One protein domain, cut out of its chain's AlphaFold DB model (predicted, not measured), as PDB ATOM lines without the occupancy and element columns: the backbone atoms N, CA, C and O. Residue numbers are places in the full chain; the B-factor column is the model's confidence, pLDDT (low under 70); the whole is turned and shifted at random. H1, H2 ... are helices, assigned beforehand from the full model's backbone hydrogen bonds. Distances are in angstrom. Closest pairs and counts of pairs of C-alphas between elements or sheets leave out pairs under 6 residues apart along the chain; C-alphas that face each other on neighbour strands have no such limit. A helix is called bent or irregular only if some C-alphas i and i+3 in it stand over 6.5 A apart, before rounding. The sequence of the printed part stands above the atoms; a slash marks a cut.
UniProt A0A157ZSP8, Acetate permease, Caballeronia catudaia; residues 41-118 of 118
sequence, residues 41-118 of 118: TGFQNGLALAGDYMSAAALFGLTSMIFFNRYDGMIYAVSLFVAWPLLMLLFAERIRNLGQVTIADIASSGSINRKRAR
ATOM      1  N   THR A  41     -10.836 -18.310 -24.590       83.94
ATOM      2  CA  THR A  41     -10.795 -17.396 -23.440       83.94
ATOM      3  C   THR A  41      -9.649 -17.748 -22.487       83.94
ATOM      4  O   THR A  41      -9.253 -18.909 -22.366       83.94
ATOM      5  N   GLY A  42      -9.145 -16.762 -21.737       82.69
ATOM      6  CA  GLY A  42      -8.072 -16.989 -20.758       82.69
ATOM      7  C   GLY A  42      -8.407 -18.061 -19.713       82.69
ATOM      8  O   GLY A  42      -7.532 -18.828 -19.321       82.69
ATOM      9  N   PHE A  43      -9.680 -18.179 -19.325       85.44
ATOM     10  CA  PHE A  43     -10.140 -19.214 -18.398       85.44
ATOM     11  C   PHE A  43     -10.111 -20.618 -19.016       85.44
ATOM     12  O   PHE A  43      -9.617 -21.547 -18.386       85.44
ATOM     13  N   GLN A  44     -10.580 -20.778 -20.259       88.44
ATOM     14  CA  GLN A  44     -10.506 -22.060 -20.970       88.44
ATOM     15  C   GLN A  44      -9.058 -22.504 -21.184       88.44
ATOM     16  O   GLN A  44      -8.749 -23.673 -20.972       88.44
ATOM     17  N   ASN A  45      -8.171 -21.572 -21.542       87.12
ATOM     18  CA  ASN A  45      -6.743 -21.851 -21.657       87.12
ATOM     19  C   ASN A  45      -6.152 -22.278 -20.304       87.12
ATOM     20  O   ASN A  45      -5.480 -23.299 -20.218       87.12
ATOM     21  N   GLY A  46      -6.457 -21.541 -19.228       87.25
ATOM     22  CA  GLY A  46      -6.000 -21.872 -17.878       87.25
ATOM     23  C   GLY A  46      -6.493 -23.235 -17.388       87.25
ATOM     24  O   GLY A  46      -5.725 -23.982 -16.787       87.25
ATOM     25  N   LEU A  47      -7.745 -23.592 -17.685       89.44
ATOM     26  CA  LEU A  47      -8.316 -24.887 -17.321       89.44
ATOM     27  C   LEU A  47      -7.696 -26.038 -18.123       89.44
ATOM     28  O   LEU A  47      -7.401 -27.081 -17.546       89.44
ATOM     29  N   ALA A  48      -7.465 -25.848 -19.426       88.69
ATOM     30  CA  ALA A  48      -6.786 -26.836 -20.264       88.69
ATOM     31  C   ALA A  48      -5.364 -27.112 -19.751       88.69
ATOM     32  O   ALA A  48      -4.990 -28.258 -19.520       88.69
ATOM     33  N   LEU A  49      -4.621 -26.044 -19.462       87.25
ATOM     34  CA  LEU A  49      -3.278 -26.085 -18.888       87.25
ATOM     35  C   LEU A  49      -3.241 -26.773 -17.516       87.25
ATOM     36  O   LEU A  49      -2.362 -27.594 -17.260       87.25
ATOM     37  N   ALA A  50      -4.197 -26.471 -16.636       89.06
ATOM     38  CA  ALA A  50      -4.313 -27.136 -15.338       89.06
ATOM     39  C   ALA A  50      -4.615 -28.639 -15.481       89.06
ATOM     40  O   ALA A  50      -4.089 -29.443 -14.712       89.06
ATOM     41  N   GLY A  51      -5.432 -29.015 -16.471       88.19
ATOM     42  CA  GLY A  51      -5.721 -30.410 -16.803       88.19
ATOM     43  C   GLY A  51      -4.484 -31.167 -17.284       88.19
ATOM     44  O   GLY A  51      -4.182 -32.229 -16.748       88.19
ATOM     45  N   ASP A  52      -3.724 -30.592 -18.217       87.62
ATOM     46  CA  ASP A  52      -2.481 -31.192 -18.728       87.62
ATOM     47  C   ASP A  52      -1.404 -31.316 -17.643       87.62
ATOM     48  O   ASP A  52      -0.627 -32.274 -17.624       87.62
ATOM     49  N   TYR A  53      -1.377 -30.372 -16.699       86.06
ATOM     50  CA  TYR A  53      -0.489 -30.440 -15.543       86.06
ATOM     51  C   TYR A  53      -0.832 -31.603 -14.595       86.06
ATOM     52  O   TYR A  53       0.050 -32.197 -13.970       86.06
ATOM     53  N   MET A  54      -2.115 -31.966 -14.504       87.88
ATOM     54  CA  MET A  54      -2.636 -33.027 -13.640       87.88
ATOM     55  C   MET A  54      -2.644 -34.382 -14.361       87.88
ATOM     56  O   MET A  54      -3.684 -34.930 -14.718       87.88
ATOM     57  N   SER A  55      -1.462 -34.966 -14.545       86.81
ATOM     58  CA  SER A  55      -1.323 -36.329 -15.075       86.81
ATOM     59  C   SER A  55      -1.421 -37.403 -13.980       86.81
ATOM     60  O   SER A  55      -1.032 -37.180 -12.831       86.81
ATOM     61  N   ALA A  56      -1.843 -38.623 -14.346       88.56
ATOM     62  CA  ALA A  56      -1.790 -39.798 -13.468       88.56
ATOM     63  C   ALA A  56      -0.369 -40.063 -12.938       88.56
ATOM     64  O   ALA A  56      -0.200 -40.495 -11.798       88.56
ATOM     65  N   ALA A  57       0.658 -39.747 -13.735       86.94
ATOM     66  CA  ALA A  57       2.051 -39.836 -13.309       86.94
ATOM     67  C   ALA A  57       2.370 -38.861 -12.163       86.94
ATOM     68  O   ALA A  57       3.074 -39.239 -11.233       86.94
ATOM     69  N   ALA A  58       1.825 -37.639 -12.193       87.56
ATOM     70  CA  ALA A  58       1.988 -36.677 -11.104       87.56
ATOM     71  C   ALA A  58       1.237 -37.133  -9.844       87.56
ATOM     72  O   ALA A  58       1.799 -37.068  -8.752       87.56
ATOM     73  N   LEU A  59       0.015 -37.663  -9.998       89.00
ATOM     74  CA  LEU A  59      -0.764 -38.224  -8.892       89.00
ATOM     75  C   LEU A  59      -0.001 -39.362  -8.200       89.00
ATOM     76  O   LEU A  59       0.347 -39.253  -7.027       89.00
ATOM     77  N   PHE A  60       0.312 -40.436  -8.928       90.75
ATOM     78  CA  PHE A  60       0.993 -41.592  -8.343       90.75
ATOM     79  C   PHE A  60       2.441 -41.284  -7.956       90.75
ATOM     80  O   PHE A  60       2.927 -41.821  -6.962       90.75
ATOM     81  N   GLY A  61       3.121 -40.400  -8.688       89.38
ATOM     82  CA  GLY A  61       4.490 -39.976  -8.403       89.38
ATOM     83  C   GLY A  61       4.598 -39.232  -7.076       89.38
ATOM     84  O   GLY A  61       5.390 -39.625  -6.221       89.38
ATOM     85  N   LEU A  62       3.755 -38.218  -6.854       90.75
ATOM     86  CA  LEU A  62       3.718 -37.492  -5.585       90.75
ATOM     87  C   LEU A  62       3.261 -38.382  -4.429       90.75
ATOM     88  O   LEU A  62       3.880 -38.359  -3.367       90.75
ATOM     89  N   THR A  63       2.219 -39.198  -4.622       91.44
ATOM     90  CA  THR A  63       1.754 -40.124  -3.579       91.44
ATOM     91  C   THR A  63       2.854 -41.106  -3.178       91.44
ATOM     92  O   THR A  63       3.082 -41.308  -1.987       91.44
ATOM     93  N   SER A  64       3.581 -41.663  -4.150       91.12
ATOM     94  CA  SER A  64       4.712 -42.557  -3.881       91.12
ATOM     95  C   SER A  64       5.837 -41.826  -3.151       91.12
ATOM     96  O   SER A  64       6.382 -42.337  -2.177       91.12
ATOM     97  N   MET A  65       6.159 -40.602  -3.570       90.94
ATOM     98  CA  MET A  65       7.214 -39.804  -2.949       90.94
ATOM     99  C   MET A  65       6.904 -39.465  -1.487       90.94
ATOM    100  O   MET A  65       7.783 -39.577  -0.636       90.94
ATOM    101  N   ILE A  66       5.656 -39.111  -1.172       91.94
ATOM    102  CA  ILE A  66       5.206 -38.866   0.207       91.94
ATOM    103  C   ILE A  66       5.237 -40.161   1.025       91.94
ATOM    104  O   ILE A  66       5.653 -40.145   2.182       91.94
ATOM    105  N   PHE A  67       4.842 -41.288   0.431       91.06
ATOM    106  CA  PHE A  67       4.870 -42.585   1.104       91.06
ATOM    107  C   PHE A  67       6.286 -42.971   1.565       91.06
ATOM    108  O   PHE A  67       6.454 -43.419   2.699       91.06
ATOM    109  N   PHE A  68       7.308 -42.745   0.731       90.38
ATOM    110  CA  PHE A  68       8.701 -43.057   1.079       90.38
ATOM    111  C   PHE A  68       9.374 -41.982   1.944       90.38
ATOM    112  O   PHE A  68      10.036 -42.316   2.925       90.38
ATOM    113  N   ASN A  69       9.188 -40.700   1.617       87.75
ATOM    114  CA  ASN A  69       9.949 -39.589   2.210       87.75
ATOM    115  C   ASN A  69       9.179 -38.821   3.296       87.75
ATOM    116  O   ASN A  69       9.661 -37.809   3.800       87.75
ATOM    117  N   ARG A  70       7.981 -39.286   3.673       84.44
ATOM    118  CA  ARG A  70       7.143 -38.712   4.738       84.44
ATOM    119  C   ARG A  70       6.991 -37.189   4.586       84.44
ATOM    120  O   ARG A  70       6.476 -36.723   3.572       84.44
ATOM    121  N   TYR A  71       7.419 -36.422   5.591       84.88
ATOM    122  CA  TYR A  71       7.249 -34.970   5.656       84.88
ATOM    123  C   TYR A  71       7.994 -34.238   4.534       84.88
ATOM    124  O   TYR A  71       7.443 -33.322   3.925       84.88
ATOM    125  N   ASP A  72       9.193 -34.700   4.176       84.25
ATOM    126  CA  ASP A  72       9.982 -34.082   3.109       84.25
ATOM    127  C   ASP A  72       9.282 -34.231   1.752       84.25
ATOM    128  O   ASP A  72       9.308 -33.318   0.930       84.25
ATOM    129  N   GLY A  73       8.551 -35.334   1.544       85.00
ATOM    130  CA  GLY A  73       7.713 -35.539   0.359       85.00
ATOM    131  C   GLY A  73       6.574 -34.518   0.223       85.00
ATOM    132  O   GLY A  73       6.175 -34.197  -0.898       85.00
ATOM    133  N   MET A  74       6.075 -33.955   1.329       86.56
ATOM    134  CA  MET A  74       5.043 -32.910   1.282       86.56
ATOM    135  C   MET A  74       5.592 -31.590   0.737       86.56
ATOM    136  O   MET A  74       4.887 -30.897   0.004       86.56
ATOM    137  N   ILE A  75       6.853 -31.264   1.035       90.00
ATOM    138  CA  ILE A  75       7.512 -30.071   0.490       90.00
ATOM    139  C   ILE A  75       7.607 -30.187  -1.034       90.00
ATOM    140  O   ILE A  75       7.241 -29.246  -1.733       90.00
ATOM    141  N   TYR A  76       7.975 -31.362  -1.560       86.75
ATOM    142  CA  TYR A  76       7.995 -31.614  -3.007       86.75
ATOM    143  C   TYR A  76       6.619 -31.461  -3.665       86.75
ATOM    144  O   TYR A  76       6.525 -30.900  -4.757       86.75
ATOM    145  N   ALA A  77       5.544 -31.902  -3.002       86.38
ATOM    146  CA  ALA A  77       4.188 -31.712  -3.508       86.38
ATOM    147  C   ALA A  77       3.820 -30.223  -3.610       86.38
ATOM    148  O   ALA A  77       3.308 -29.786  -4.638       86.38
ATOM    149  N   VAL A  78       4.135 -29.421  -2.588       89.38
ATOM    150  CA  VAL A  78       3.891 -27.968  -2.608       89.38
ATOM    151  C   VAL A  78       4.749 -27.280  -3.671       89.38
ATOM    152  O   VAL A  78       4.242 -26.443  -4.419       89.38
ATOM    153  N   SER A  79       6.026 -27.650  -3.789       89.00
ATOM    154  CA  SER A  79       6.929 -27.100  -4.805       89.00
ATOM    155  C   SER A  79       6.433 -27.354  -6.225       89.00
ATOM    156  O   SER A  79       6.553 -26.458  -7.056       89.00
ATOM    157  N   LEU A  80       5.841 -28.525  -6.494       86.69
ATOM    158  CA  LEU A  80       5.224 -28.833  -7.783       86.69
ATOM    159  C   LEU A  80       4.145 -27.781  -8.108       86.69
ATOM    160  O   LEU A  80       4.279 -27.031  -9.073       86.69
ATOM    161  N   PHE A  81       3.148 -27.613  -7.238       86.06
ATOM    162  CA  PHE A  81       2.057 -26.657  -7.471       86.06
ATOM    163  C   PHE A  81       2.506 -25.194  -7.554       86.06
ATOM    164  O   PHE A  81       1.953 -24.443  -8.353       86.06
ATOM    165  N   VAL A  82       3.494 -24.774  -6.761       90.81
ATOM    166  CA  VAL A  82       3.994 -23.388  -6.777       90.81
ATOM    167  C   VAL A  82       4.832 -23.101  -8.024       90.81
ATOM    168  O   VAL A  82       4.759 -22.002  -8.575       90.81
ATOM    169  N   ALA A  83       5.608 -24.076  -8.505       89.62
ATOM    170  CA  ALA A  83       6.466 -23.896  -9.671       89.62
ATOM    171  C   ALA A  83       5.668 -23.627 -10.955       89.62
ATOM    172  O   ALA A  83       6.112 -22.841 -11.789       89.62
ATOM    173  N   TRP A  84       4.490 -24.236 -11.118       85.94
ATOM    174  CA  TRP A  84       3.711 -24.120 -12.353       85.94
ATOM    175  C   TRP A  84       3.246 -22.687 -12.676       85.94
ATOM    176  O   TRP A  84       3.632 -22.178 -13.733       85.94
ATOM    177  N   PRO A  85       2.505 -21.974 -11.801       87.44
ATOM    178  CA  PRO A  85       2.139 -20.582 -12.049       87.44
ATOM    179  C   PRO A  85       3.365 -19.680 -12.177       87.44
ATOM    180  O   PRO A  85       3.379 -18.785 -13.017       87.44
ATOM    181  N   LEU A  86       4.408 -19.929 -11.380       90.50
ATOM    182  CA  LEU A  86       5.625 -19.121 -11.392       90.50
ATOM    183  C   LEU A  86       6.330 -19.191 -12.757       90.50
ATOM    184  O   LEU A  86       6.684 -18.161 -13.331       90.50
ATOM    185  N   LEU A  87       6.485 -20.400 -13.302       88.19
ATOM    186  CA  LEU A  87       7.062 -20.623 -14.627       88.19
ATOM    187  C   LEU A  87       6.166 -20.062 -15.728       88.19
ATOM    188  O   LEU A  87       6.680 -19.431 -16.652       88.19
ATOM    189  N   MET A  88       4.843 -20.237 -15.623       86.12
ATOM    190  CA  MET A  88       3.914 -19.622 -16.568       86.12
ATOM    191  C   MET A  88       4.073 -18.104 -16.580       86.12
ATOM    192  O   MET A  88       4.230 -17.540 -17.651       86.12
ATOM    193  N   LEU A  89       4.110 -17.430 -15.431       88.19
ATOM    194  CA  LEU A  89       4.261 -15.973 -15.377       88.19
ATOM    195  C   LEU A  89       5.605 -15.504 -15.956       88.19
ATOM    196  O   LEU A  89       5.638 -14.537 -16.712       88.19
ATOM    197  N   LEU A  90       6.699 -16.213 -15.659       89.12
ATOM    198  CA  LEU A  90       8.036 -15.847 -16.132       89.12
ATOM    199  C   LEU A  90       8.201 -16.028 -17.649       89.12
ATOM    200  O   LEU A  90       8.813 -15.196 -18.320       89.12
ATOM    201  N   PHE A  91       7.685 -17.128 -18.200       85.00
ATOM    202  CA  PHE A  91       7.888 -17.479 -19.606       85.00
ATOM    203  C   PHE A  91       6.744 -17.038 -20.526       85.00
ATOM    204  O   PHE A  91       6.994 -16.827 -21.716       85.00
ATOM    205  N   ALA A  92       5.517 -16.858 -20.024       84.38
ATOM    206  CA  ALA A  92       4.359 -16.547 -20.865       84.38
ATOM    207  C   ALA A  92       4.536 -15.241 -21.638       84.38
ATOM    208  O   ALA A  92       4.246 -15.209 -22.831       84.38
ATOM    209  N   GLU A  93       5.043 -14.176 -21.010       79.38
ATOM    210  CA  GLU A  93       5.259 -12.905 -21.712       79.38
ATOM    211  C   GLU A  93       6.292 -13.040 -22.828       79.38
ATOM    212  O   GLU A  93       6.060 -12.586 -23.950       79.38
ATOM    213  N   ARG A  94       7.408 -13.726 -22.559       79.00
ATOM    214  CA  ARG A  94       8.470 -13.899 -23.550       79.00
ATOM    215  C   ARG A  94       8.025 -14.751 -24.734       79.00
ATOM    216  O   ARG A  94       8.348 -14.412 -25.868       79.00
ATOM    217  N   ILE A  95       7.284 -15.826 -24.479       78.12
ATOM    218  CA  ILE A  95       6.768 -16.716 -25.525       78.12
ATOM    219  C   ILE A  95       5.667 -16.014 -26.330       78.12
ATOM    220  O   ILE A  95       5.689 -16.063 -27.558       78.12
ATOM    221  N   ARG A  96       4.766 -15.273 -25.672       77.75
ATOM    222  CA  ARG A  96       3.719 -14.487 -26.346       77.75
ATOM    223  C   ARG A  96       4.299 -13.421 -27.278       77.75
ATOM    224  O   ARG A  96       3.765 -13.217 -28.363       77.75
ATOM    225  N   ASN A  97       5.402 -12.783 -26.890       80.88
ATOM    226  CA  ASN A  97       6.042 -11.732 -27.688       80.88
ATOM    227  C   ASN A  97       6.794 -12.260 -28.925       80.88
ATOM    228  O   ASN A  97       7.087 -11.481 -29.827       80.88
ATOM    229  N   LEU A  98       7.108 -13.560 -28.993       78.88
ATOM    230  CA  LEU A  98       7.792 -14.168 -30.143       78.88
ATOM    231  C   LEU A  98       6.843 -14.460 -31.317       78.88
ATOM    232  O   LEU A  98       7.304 -14.559 -32.449       78.88
ATOM    233  N   GLY A  99       5.533 -14.590 -31.074       69.88
ATOM    234  CA  GLY A  99       4.514 -14.757 -32.124       69.88
ATOM    235  C   GLY A  99       4.616 -16.050 -32.947       69.88
ATOM    236  O   GLY A  99       3.946 -16.178 -33.970       69.88
ATOM    237  N   GLN A 100       5.448 -17.003 -32.524       77.75
ATOM    238  CA  GLN A 100       5.665 -18.279 -33.204       77.75
ATOM    239  C   GLN A 100       4.846 -19.393 -32.559       77.75
ATOM    240  O   GLN A 100       4.715 -19.459 -31.340       77.75
ATOM    241  N   VAL A 101       4.304 -20.271 -33.399       73.38
ATOM    242  CA  VAL A 101       3.338 -21.309 -33.009       73.38
ATOM    243  C   VAL A 101       3.992 -22.621 -32.584       73.38
ATOM    244  O   VAL A 101       3.364 -23.408 -31.882       73.38
ATOM    245  N   THR A 102       5.248 -22.869 -32.970       80.56
ATOM    246  CA  THR A 102       5.973 -24.088 -32.589       80.56
ATOM    247  C   THR A 102       7.320 -23.777 -31.935       80.56
ATOM    248  O   THR A 102       7.981 -22.788 -32.250       80.56
ATOM    249  N   ILE A 103       7.774 -24.656 -31.035       77.50
ATOM    250  CA  ILE A 103       9.098 -24.533 -30.396       77.50
ATOM    251  C   ILE A 103      10.231 -24.660 -31.430       77.50
ATOM    252  O   ILE A 103      11.273 -24.019 -31.289       77.50
ATOM    253  N   ALA A 104      10.020 -25.439 -32.496       80.81
ATOM    254  CA  ALA A 104      10.964 -25.551 -33.606       80.81
ATOM    255  C   ALA A 104      11.130 -24.212 -34.348       80.81
ATOM    256  O   ALA A 104      12.255 -23.824 -34.679       80.81
ATOM    257  N   ASP A 105      10.043 -23.458 -34.532       77.19
ATOM    258  CA  ASP A 105      10.095 -22.107 -35.097       77.19
ATOM    259  C   ASP A 105      10.868 -21.155 -34.171       77.19
ATOM    260  O   ASP A 105      11.681 -20.361 -34.644       77.19
ATOM    261  N   ILE A 106      10.694 -21.276 -32.851       77.62
ATOM    262  CA  ILE A 106      11.418 -20.472 -31.847       77.62
ATOM    263  C   ILE A 106      12.921 -20.759 -31.864       77.62
ATOM    264  O   ILE A 106      13.738 -19.832 -31.907       77.62
ATOM    265  N   ALA A 107      13.303 -22.034 -31.893       79.56
ATOM    266  CA  ALA A 107      14.704 -22.441 -31.964       79.56
ATOM    267  C   ALA A 107      15.356 -22.017 -33.292       79.56
ATOM    268  O   ALA A 107      16.484 -21.508 -33.312       79.56
ATOM    269  N   SER A 108      14.639 -22.180 -34.407       76.94
ATOM    270  CA  SER A 108      15.143 -21.830 -35.733       76.94
ATOM    271  C   SER A 108      15.256 -20.319 -35.929       76.94
ATOM    272  O   SER A 108      16.304 -19.878 -36.394       76.94
ATOM    273  N   SER A 109      14.293 -19.507 -35.481       68.75
ATOM    274  CA  SER A 109      14.389 -18.039 -35.528       68.75
ATOM    275  C   SER A 109      15.588 -17.501 -34.757       68.75
ATOM    276  O   SER A 109      16.305 -16.640 -35.266       68.75
ATOM    277  N   GLY A 110      15.891 -18.054 -33.578       68.38
ATOM    278  CA  GLY A 110      17.110 -17.705 -32.840       68.38
ATOM    279  C   GLY A 110      18.399 -18.045 -33.605       68.38
ATOM    280  O   GLY A 110      19.377 -17.296 -33.550       68.38
ATOM    281  N   SER A 111      18.397 -19.147 -34.363       61.03
ATOM    282  CA  SER A 111      19.542 -19.578 -35.179       61.03
ATOM    283  C   SER A 111      19.687 -18.810 -36.504       61.03
ATOM    284  O   SER A 111      20.804 -18.496 -36.916       61.03
ATOM    285  N   ILE A 112      18.572 -18.459 -37.153       58.91
ATOM    286  CA  ILE A 112      18.523 -17.733 -38.429       58.91
ATOM    287  C   ILE A 112      18.904 -16.268 -38.209       58.91
ATOM    288  O   ILE A 112      19.683 -15.716 -38.986       58.91
ATOM    289  N   ASN A 113      18.449 -15.655 -37.113       57.19
ATOM    290  CA  ASN A 113      18.790 -14.269 -36.797       57.19
ATOM    291  C   ASN A 113      20.300 -14.098 -36.510       57.19
ATOM    292  O   ASN A 113      20.894 -13.088 -36.875       57.19
ATOM    293  N   ARG A 114      20.970 -15.131 -35.974       57.75
ATOM    294  CA  ARG A 114      22.440 -15.164 -35.823       57.75
ATOM    295  C   ARG A 114      23.207 -15.260 -37.145       57.75
ATOM    296  O   ARG A 114      24.345 -14.804 -37.193       57.75
ATOM    297  N   LYS A 115      22.623 -15.842 -38.199       53.28
ATOM    298  CA  LYS A 115      23.255 -15.927 -39.530       53.28
ATOM    299  C   LYS A 115      23.101 -14.650 -40.356       53.28
ATOM    300  O   LYS A 115      23.908 -14.431 -41.244       53.28
ATOM    301  N   ARG A 116      22.093 -13.823 -40.065       55.38
ATOM    302  CA  ARG A 116      21.871 -12.519 -40.719       55.38
ATOM    303  C   ARG A 116      22.665 -11.365 -40.093       55.38
ATOM    304  O   ARG A 116      22.773 -10.316 -40.711       55.38
ATOM    305  N   ALA A 117      23.187 -11.556 -38.880       56.94
ATOM    306  CA  ALA A 117      24.017 -10.590 -38.155       56.94
ATOM    307  C   ALA A 117      25.536 -10.803 -38.364       56.94
ATOM    308  O   ALA A 117      26.340 -10.297 -37.582       56.94
ATOM    309  N   ARG A 118      25.918 -11.583 -39.381       46.22
ATOM    310  CA  ARG A 118      27.287 -11.735 -39.883       46.22
ATOM    311  C   ARG A 118      27.321 -11.402 -41.364       46.22
ATOM    312  O   ARG A 118      26.316 -11.720 -42.035       46.22
TER     313      ARG A 118
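Overview. This is residues 41 to 118 of the 118 residues of the protein "Acetate permease" of Caballeronia catudaia (UniProt A0A157ZSP8). This is an open, extended run of helices built on one long bent helix, H2, whose short arm H2a and long arm H2b fold back on each other as a narrow V, joined at the turn near residues 69 and 70. H1 comes before the short arm and its residues 42 to 48 stick out, while H3 follows the far end of H2b and makes a corner with it, its residues 110 to 116 sticking out. The printed part has 78 residues with three named helices, H1, H2 and H3 in that order, and no named strand; the class is all helix. It is extended, with a radius of gyration of the C-alphas of 17.9 A, and spans 56 by 32 by 19 A.

Along the chain. H1, residues 42 to 53, begins at C-alpha 42 (-8.072, -16.989, -20.758) and is 16.3 A long. H2, residues 56 to 98, was assigned as one helix by its hydrogen bonds but is bent: C-alphas 68 and 71 are 9.4 A apart. Its arm H2a, residues 56 to 68, is 18.2 A long; its arm H2b, residues 71 to 98, is 41.4 A long, starts at C-alpha 71 (7.249, -34.970, 5.656), and is irregular, with C-alphas 90 and 93 6.9 A apart and a kink of 36 degrees near residue 91. H3, residues 103 to 116, is 20.3 A long and ends at C-alpha 116 (21.871, -12.519, -40.719).

Arrangement. H1 is near H2b, with 7 pairs of C-alphas within 10 A, and apart from H2a and H3. H2a touches H2b with residues 62 to 67 alone, opposite ways at a shallow tilt of 34.6 degrees, only just short of steep; their closest C-alphas, those of Ile 66 and Gly 73, are 4.2 A apart. H2b and H3 are close but not clearly touching, the same way at a steep tilt of 50 degrees; their closest C-alphas, those of Leu 98 and Ile 106, are 7.5 A apart. H2a and H3 are apart. Every O i to N i+4 pair is within hydrogen-bond range in H1 and H2a, against 19 of 24 in H2b and 9 of 10 in H3.

Size, cuts and confidence. The two C-alphas farthest apart, those of Phe 67 and Arg 118, are 56.0 A apart. The printed part has no cut, and both links are tight. The mean pLDDT of the printed part is 82.0; residue 99 and residues 109 to 118 are under 70.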